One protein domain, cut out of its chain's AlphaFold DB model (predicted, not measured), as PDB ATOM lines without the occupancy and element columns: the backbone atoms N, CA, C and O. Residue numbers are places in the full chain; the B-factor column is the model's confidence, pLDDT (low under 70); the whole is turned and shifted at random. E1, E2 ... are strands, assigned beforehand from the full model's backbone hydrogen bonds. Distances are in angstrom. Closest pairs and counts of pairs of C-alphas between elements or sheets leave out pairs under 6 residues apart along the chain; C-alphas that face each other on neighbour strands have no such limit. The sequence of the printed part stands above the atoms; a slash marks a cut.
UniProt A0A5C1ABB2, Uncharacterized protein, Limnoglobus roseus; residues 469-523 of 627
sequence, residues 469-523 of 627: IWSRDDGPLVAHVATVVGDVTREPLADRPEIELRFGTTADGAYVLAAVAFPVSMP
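What this domain is: This is residues 469 to 523 of the 627 residues of an uncharacterized protein of Limnoglobus roseus (UniProt A0A5C1ABB2). A single strongly twisted, curled sheet of five antiparallel strands forms the body, with E5 and E4 in its middle, short E2 and E1 on one side and long E3 on the other. E5, the turn at residues 506 to 510 and the tail at 519 to 523 follow the longest axis. The printed part has 55 residues, no named helix and five named strands, E1 to E5 along the chain, with sheet order E1, E2, E5, E4, E3; the class is all strand. It is compact, with a radius of gyration of the C-alphas of 11.3 A, and elongated, spanning 35 by 23 by 14 A.

Where its parts are: E5, residues 511 to 518, is 21.1 A long and ends at C-alpha 518 (55.098, 49.081, -20.511). E4 is residues 500 to 505, 17.0 A, and E3 residues 485 to 492, 20.8 A. E2, residues 477 to 480, measures 9.9 A. E1, residues 470 to 472, measures 7.2 A and begins at C-alpha 470 (49.595, 47.555, -11.604).

How they stand to each other: E5 and E4 are a hairpin at 154 degrees, with N 514 and O 502 2.7 A apart. E4 and E3 form another at 151 degrees; N 501 and O 491 are 2.7 A apart. E3, E4 and E5 are a meander, each strand the antiparallel neighbour of the one before. E2 and E5 are antiparallel at 158 degrees, N 479 to O 516 being 2.8 A; E2 to E5 form a Greek key, a meander whose last strand also neighbours the strand before it. Hairpin E1 and E2 has N 478 and O 471 at 2.8 A. E1 and E3 are edge strands and apart.

The domain as a whole: The C-alphas farthest apart, of Asp 508 and Ser 521, are 35.6 A apart. The printed part has no cut and no long link. Mean pLDDT of the printed part is 94.0; no printed residue is under 70.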
ATOM      1  N   ILE A 469      46.056  48.089  -9.578       86.06
ATOM      2  CA  ILE A 469      46.251  49.143 -10.586       86.06
ATOM      3  C   ILE A 469      47.466  48.801 -11.458       86.06
ATOM      4  O   ILE A 469      47.530  49.202 -12.612       86.06
ATOM      5  N   TRP A 470      48.399  48.012 -10.924       90.94
ATOM      6  CA  TRP A 470      49.595  47.555 -11.604       90.94
ATOM      7  C   TRP A 470      49.733  46.040 -11.501       90.94
ATOM      8  O   TRP A 470      49.670  45.493 -10.405       90.94
ATOM      9  N   SER A 471      49.973  45.361 -12.616       91.62
ATOM     10  CA  SER A 471      50.295  43.931 -12.639       91.62
ATOM     11  C   SER A 471      51.477  43.647 -13.561       91.62
ATOM     12  O   SER A 471      51.939  44.526 -14.289       91.62
ATOM     13  N   ARG A 472      51.970  42.406 -13.548       90.44
ATOM     14  CA  ARG A 472      52.857  41.887 -14.595       90.44
ATOM     15  C   ARG A 472      52.132  40.809 -15.383       90.44
ATOM     16  O   ARG A 472      51.551  39.914 -14.782       90.44
ATOM     17  N   ASP A 473      52.157  40.928 -16.701       85.00
ATOM     18  CA  ASP A 473      51.492  40.015 -17.636       85.00
ATOM     19  C   ASP A 473      52.567  39.321 -18.476       85.00
ATOM     20  O   ASP A 473      52.992  39.871 -19.486       85.00
ATOM     21  N   ASP A 474      53.116  38.202 -17.989       83.50
ATOM     22  CA  ASP A 474      54.230  37.470 -18.624       83.50
ATOM     23  C   ASP A 474      55.466  38.331 -18.975       83.50
ATOM     24  O   ASP A 474      56.210  38.068 -19.922       83.50
ATOM     25  N   GLY A 475      55.720  39.378 -18.185       89.56
ATOM     26  CA  GLY A 475      56.911  40.224 -18.297       89.56
ATOM     27  C   GLY A 475      56.597  41.716 -18.196       89.56
ATOM     28  O   GLY A 475      57.033  42.333 -17.213       89.56
ATOM     29  N   PRO A 476      55.898  42.305 -19.190       94.75
ATOM     30  CA  PRO A 476      55.490  43.707 -19.197       94.75
ATOM     31  C   PRO A 476      54.817  44.156 -17.903       94.75
ATOM     32  O   PRO A 476      54.026  43.423 -17.308       94.75
ATOM     33  N   LEU A 477      55.120  45.386 -17.491       95.94
ATOM     34  CA  LEU A 477      54.409  46.058 -16.408       95.94
ATOM     35  C   LEU A 477      53.128  46.659 -16.988       95.94
ATOM     36  O   LEU A 477      53.204  47.474 -17.899       95.94
ATOM     37  N   VAL A 478      51.965  46.283 -16.473       96.00
ATOM     38  CA  VAL A 478      50.666  46.714 -16.997       96.00
ATOM     39  C   VAL A 478      49.973  47.609 -15.980       96.00
ATOM     40  O   VAL A 478      49.729  47.179 -14.855       96.00
ATOM     41  N   ALA A 479      49.647  48.838 -16.376       94.56
ATOM     42  CA  ALA A 479      48.786  49.742 -15.624       94.56
ATOM     43  C   ALA A 479      47.330  49.579 -16.076       94.56
ATOM     44  O   ALA A 479      47.006  49.837 -17.234       94.56
ATOM     45  N   HIS A 480      46.447  49.172 -15.172       92.56
ATOM     46  CA  HIS A 480      45.016  49.001 -15.426       92.56
ATOM     47  C   HIS A 480      44.271  50.307 -15.158       92.56
ATOM     48  O   HIS A 480      44.210  50.778 -14.023       92.56
ATOM     49  N   VAL A 481      43.672  50.869 -16.205       91.81
ATOM     50  CA  VAL A 481      42.935  52.140 -16.170       91.81
ATOM     51  C   VAL A 481      41.448  51.882 -15.925       91.81
ATOM     52  O   VAL A 481      40.855  52.436 -14.996       91.81
ATOM     53  N   ALA A 482      40.845  50.964 -16.686       89.25
ATOM     54  CA  ALA A 482      39.413  50.680 -16.635       89.25
ATOM     55  C   ALA A 482      39.104  49.177 -16.616       89.25
ATOM     56  O   ALA A 482      39.851  48.348 -17.132       89.25
ATOM     57  N   THR A 483      37.958  48.830 -16.027       85.62
ATOM     58  CA  THR A 483      37.428  47.463 -16.058       85.62
ATOM     59  C   THR A 483      36.637  47.257 -17.341       85.62
ATOM     60  O   THR A 483      35.684  47.987 -17.607       85.62
ATOM     61  N   VAL A 484      37.002  46.229 -18.100       89.81
ATOM     62  CA  VAL A 484      36.342  45.847 -19.352       89.81
ATOM     63  C   VAL A 484      35.904  44.384 -19.312       89.81
ATOM     64  O   VAL A 484      36.414  43.595 -18.511       89.81
ATOM     65  N   VAL A 485      34.928  44.051 -20.150       87.12
ATOM     66  CA  VAL A 485      34.343  42.725 -20.344       87.12
ATOM     67  C   VAL A 485      34.767  42.200 -21.716       87.12
ATOM     68  O   VAL A 485      34.716  42.930 -22.705       87.12
ATOM     69  N   GLY A 486      35.138  40.922 -21.777       89.69
ATOM     70  CA  GLY A 486      35.545  40.259 -23.017       89.69
ATOM     71  C   GLY A 486      36.989  40.550 -23.427       89.69
ATOM     72  O   GLY A 486      37.823  40.931 -22.604       89.69
ATOM     73  N   ASP A 487      37.277  40.323 -24.708       92.94
ATOM     74  CA  ASP A 487      38.619  40.465 -25.269       92.94
ATOM     75  C   ASP A 487      39.048  41.933 -25.377       92.94
ATOM     76  O   ASP A 487      38.246  42.825 -25.666       92.94
ATOM     77  N   VAL A 488      40.346  42.174 -25.189       96.50
ATOM     78  CA  VAL A 488      40.960  43.496 -25.365       96.50
ATOM     79  C   VAL A 488      41.675  43.602 -26.709       96.50
ATOM     80  O   VAL A 488      42.432  42.711 -27.100       96.50
ATOM     81  N   THR A 489      41.479  44.722 -27.398       97.62
ATOM     82  CA  THR A 489      42.233  45.082 -28.606       97.62
ATOM     83  C   THR A 489      43.545  45.737 -28.200       97.62
ATOM     84  O   THR A 489      43.562  46.586 -27.310       97.62
ATOM     85  N   ARG A 490      44.649  45.338 -28.834       98.00
ATOM     86  CA  ARG A 490      46.000  45.806 -28.506       98.00
ATOM     87  C   ARG A 490      46.549  46.652 -29.642       98.00
ATOM     88  O   ARG A 490      46.537  46.212 -30.790       98.00
ATOM     89  N   GLU A 491      47.046  47.837 -29.317       97.81
ATOM     90  CA  GLU A 491      47.577  48.794 -30.287       97.81
ATOM     91  C   GLU A 491      48.859  49.441 -29.745       97.81
ATOM     92  O   GLU A 491      48.893  49.831 -28.580       97.81
ATOM     93  N   PRO A 492      49.932  49.576 -30.544       97.81
ATOM     94  CA  PRO A 492      51.119  50.304 -30.110       97.81
ATOM     95  C   PRO A 492      50.821  51.805 -30.011       97.81
ATOM     96  O   PRO A 492      50.135  52.370 -30.867       97.81
ATOM     97  N   LEU A 493      51.378  52.471 -29.002       97.38
ATOM     98  CA  LEU A 493      51.304  53.923 -28.898       97.38
ATOM     99  C   LEU A 493      52.102  54.568 -30.047       97.38
ATOM    100  O   LEU A 493      53.235  54.186 -30.329       97.38
ATOM    101  N   ALA A 494      51.505  55.545 -30.735       95.62
ATOM    102  CA  ALA A 494      51.991  56.015 -32.036       95.62
ATOM    103  C   ALA A 494      53.421  56.590 -32.025       95.62
ATOM    104  O   ALA A 494      54.171  56.395 -32.981       95.62
ATOM    105  N   ASP A 495      53.794  57.307 -30.969       96.50
ATOM    106  CA  ASP A 495      55.097  57.958 -30.806       96.50
ATOM    107  C   ASP A 495      56.080  57.151 -29.941       96.50
ATOM    108  O   ASP A 495      57.283  57.422 -29.965       96.50
ATOM    109  N   ARG A 496      55.584  56.138 -29.219       96.94
ATOM    110  CA  ARG A 496      56.366  55.182 -28.422       96.94
ATOM    111  C   ARG A 496      55.837  53.764 -28.635       96.94
ATOM    112  O   ARG A 496      55.165  53.227 -27.753       96.94
ATOM    113  N   PRO A 497      56.104  53.151 -29.800       97.00
ATOM    114  CA  PRO A 497      55.514  51.867 -30.175       97.00
ATOM    115  C   PRO A 497      55.915  50.704 -29.257       97.00
ATOM    116  O   PRO A 497      55.306  49.640 -29.320       97.00
ATOM    117  N   GLU A 498      56.926  50.884 -28.406       97.19
ATOM    118  CA  GLU A 498      57.279  49.960 -27.330       97.19
ATOM    119  C   GLU A 498      56.270  49.927 -26.166       97.19
ATOM    120  O   GLU A 498      56.318  48.994 -25.365       97.19
ATOM    121  N   ILE A 499      55.381  50.923 -26.061       98.06
ATOM    122  CA  ILE A 499      54.254  50.959 -25.122       98.06
ATOM    123  C   ILE A 499      53.007  50.455 -25.854       98.06
ATOM    124  O   ILE A 499      52.636  50.976 -26.905       98.06
ATOM    125  N   GLU A 500      52.334  49.458 -25.287       98.19
ATOM    126  CA  GLU A 500      51.101  48.885 -25.837       98.19
ATOM    127  C   GLU A 500      49.880  49.445 -25.093       98.19
ATOM    128  O   GLU A 500      49.776  49.358 -23.870       98.19
ATOM    129  N   LEU A 501      48.929  49.999 -25.838       97.94
ATOM    130  CA  LEU A 501      47.606  50.385 -25.362       97.94
ATOM    131  C   LEU A 501      46.645  49.207 -25.524       97.94
ATOM    132  O   LEU A 501      46.615  48.549 -26.566       97.94
ATOM    133  N   ARG A 502      45.830  48.951 -24.503       97.81
ATOM    134  CA  ARG A 502      44.819  47.892 -24.510       97.81
ATOM    135  C   ARG A 502      43.444  48.512 -24.352       97.81
ATOM    136  O   ARG A 502      43.166  49.118 -23.321       97.81
ATOM    137  N   PHE A 503      42.581  48.341 -25.341       97.56
ATOM    138  CA  PHE A 503      41.217  48.859 -25.351       97.56
ATOM    139  C   PHE A 503      40.203  47.733 -25.175       97.56
ATOM    140  O   PHE A 503      40.418  46.622 -25.652       97.56
ATOM    141  N   GLY A 504      39.085  48.008 -24.514       96.31
ATOM    142  CA  GLY A 504      38.013  47.034 -24.341       96.31
ATOM    143  C   GLY A 504      36.675  47.703 -24.073       96.31
ATOM    144  O   GLY A 504      36.588  48.926 -23.965       96.31
ATOM    145  N   THR A 505      35.631  46.890 -23.962       95.06
ATOM    146  CA  THR A 505      34.267  47.374 -23.744       95.06
ATOM    147  C   THR A 505      33.889  47.226 -22.276       95.06
ATOM    148  O   THR A 505      34.015  46.149 -21.704       95.06
ATOM    149  N   THR A 506      33.437  48.294 -21.636       89.56
ATOM    150  CA  THR A 506      32.918  48.265 -20.264       89.56
ATOM    151  C   THR A 506      31.587  47.506 -20.181       89.56
ATOM    152  O   THR A 506      30.960  47.192 -21.193       89.56
ATOM    153  N   ALA A 507      31.117  47.215 -18.964       82.06
ATOM    154  CA  ALA A 507      29.845  46.512 -18.758       82.06
ATOM    155  C   ALA A 507      28.620  47.270 -19.321       82.06
ATOM    156  O   ALA A 507      27.638  46.646 -19.709       82.06
ATOM    157  N   ASP A 508      28.685  48.602 -19.400       87.62
ATOM    158  CA  ASP A 508      27.678  49.478 -20.012       87.62
ATOM    159  C   ASP A 508      27.846  49.648 -21.536       87.62
ATOM    160  O   ASP A 508      27.068  50.359 -22.168       87.62
ATOM    161  N   GLY A 509      28.822  48.971 -22.149       93.62
ATOM    162  CA  GLY A 509      29.016  48.965 -23.599       93.62
ATOM    163  C   GLY A 509      29.936  50.065 -24.141       93.62
ATOM    164  O   GLY A 509      30.061  50.186 -25.361       93.62
ATOM    165  N   ALA A 510      30.585  50.862 -23.289       94.69
ATOM    166  CA  ALA A 510      31.507  51.909 -23.724       94.69
ATOM    167  C   ALA A 510      32.883  51.328 -24.086       94.69
ATOM    168  O   ALA A 510      33.456  50.543 -23.335       94.69
ATOM    169  N   TYR A 511      33.442  51.733 -25.227       96.50
ATOM    170  CA  TYR A 511      34.789  51.330 -25.637       96.50
ATOM    171  C   TYR A 511      35.828  52.294 -25.054       96.50
ATOM    172  O   TYR A 511      35.803  53.488 -25.355       96.50
ATOM    173  N   VAL A 512      36.718  51.788 -24.201       95.94
ATOM    174  CA  VAL A 512      37.635  52.595 -23.380       95.94
ATOM    175  C   VAL A 512      39.055  52.031 -23.386       95.94
ATOM    176  O   VAL A 512      39.266  50.854 -23.678       95.94
ATOM    177  N   LEU A 513      40.038  52.862 -23.017       96.44
ATOM    178  CA  LEU A 513      41.388  52.401 -22.692       96.44
ATOM    179  C   LEU A 513      41.328  51.592 -21.390       96.44
ATOM    180  O   LEU A 513      41.122  52.139 -20.309       96.44
ATOM    181  N   ALA A 514      41.481  50.279 -21.506       95.06
ATOM    182  CA  ALA A 514      41.443  49.349 -20.389       95.06
ATOM    183  C   ALA A 514      42.770  49.337 -19.628       95.06
ATOM    184  O   ALA A 514      42.772  49.370 -18.398       95.06
ATOM    185  N   ALA A 515      43.896  49.302 -20.344       95.94
ATOM    186  CA  ALA A 515      45.218  49.213 -19.736       95.94
ATOM    187  C   ALA A 515      46.339  49.753 -20.639       95.94
ATOM    188  O   ALA A 515      46.176  49.879 -21.851       95.94
ATOM    189  N   VAL A 516      47.493  50.020 -20.030       97.44
ATOM    190  CA  VAL A 516      48.742  50.409 -20.694       97.44
ATOM    191  C   VAL A 516      49.839  49.437 -20.274       97.44
ATOM    192  O   VAL A 516      50.140  49.320 -19.089       97.44
ATOM    193  N   ALA A 517      50.430  48.724 -21.228       97.88
ATOM    194  CA  ALA A 517      51.525  47.795 -20.991       97.88
ATOM    195  C   ALA A 517      52.866  48.435 -21.375       97.88
ATOM    196  O   ALA A 517      53.092  48.839 -22.516       97.88
ATOM    197  N   PHE A 518      53.762  48.515 -20.397       97.81
ATOM    198  CA  PHE A 518      55.098  49.081 -20.511       97.81
ATOM    199  C   PHE A 518      56.141  47.982 -20.753       97.81
ATOM    200  O   PHE A 518      56.044  46.894 -20.168       97.81
ATOM    201  N   PRO A 519      57.182  48.257 -21.559       97.38
ATOM    202  CA  PRO A 519      58.224  47.279 -21.830       97.38
ATOM    203  C   PRO A 519      59.001  46.950 -20.551       97.38
ATOM    204  O   PRO A 519      59.210  47.805 -19.693       97.38
ATOM    205  N   VAL A 520      59.491  45.711 -20.438       96.12
ATOM    206  CA  VAL A 520      60.194  45.197 -19.239       96.12
ATOM    207  C   VAL A 520      61.414  46.040 -18.847       96.12
ATOM    208  O   VAL A 520      61.781  46.101 -17.676       96.12
ATOM    209  N   SER A 521      62.042  46.697 -19.822       95.94
ATOM    210  CA  SER A 521      63.189  47.583 -19.623       95.94
ATOM    211  C   SER A 521      62.831  48.938 -19.004       95.94
ATOM    212  O   SER A 521      63.735  49.640 -18.552       95.94
ATOM    213  N   MET A 522      61.553  49.330 -18.984       97.50
ATOM    214  CA  MET A 522      61.123  50.616 -18.442       97.50
ATOM    215  C   MET A 522      61.065  50.564 -16.908       97.50
ATOM    216  O   MET A 522      60.335  49.741 -16.350       97.50
ATOM    217  N   PRO A 523      61.784  51.452 -16.193       96.31
ATOM    218  CA  PRO A 523      61.702  51.509 -14.741       96.31
ATOM    219  C   PRO A 523      60.287  51.848 -14.265       96.31
ATOM    220  O   PRO A 523      59.624  52.722 -14.820       96.31
TER     221      PRO A 523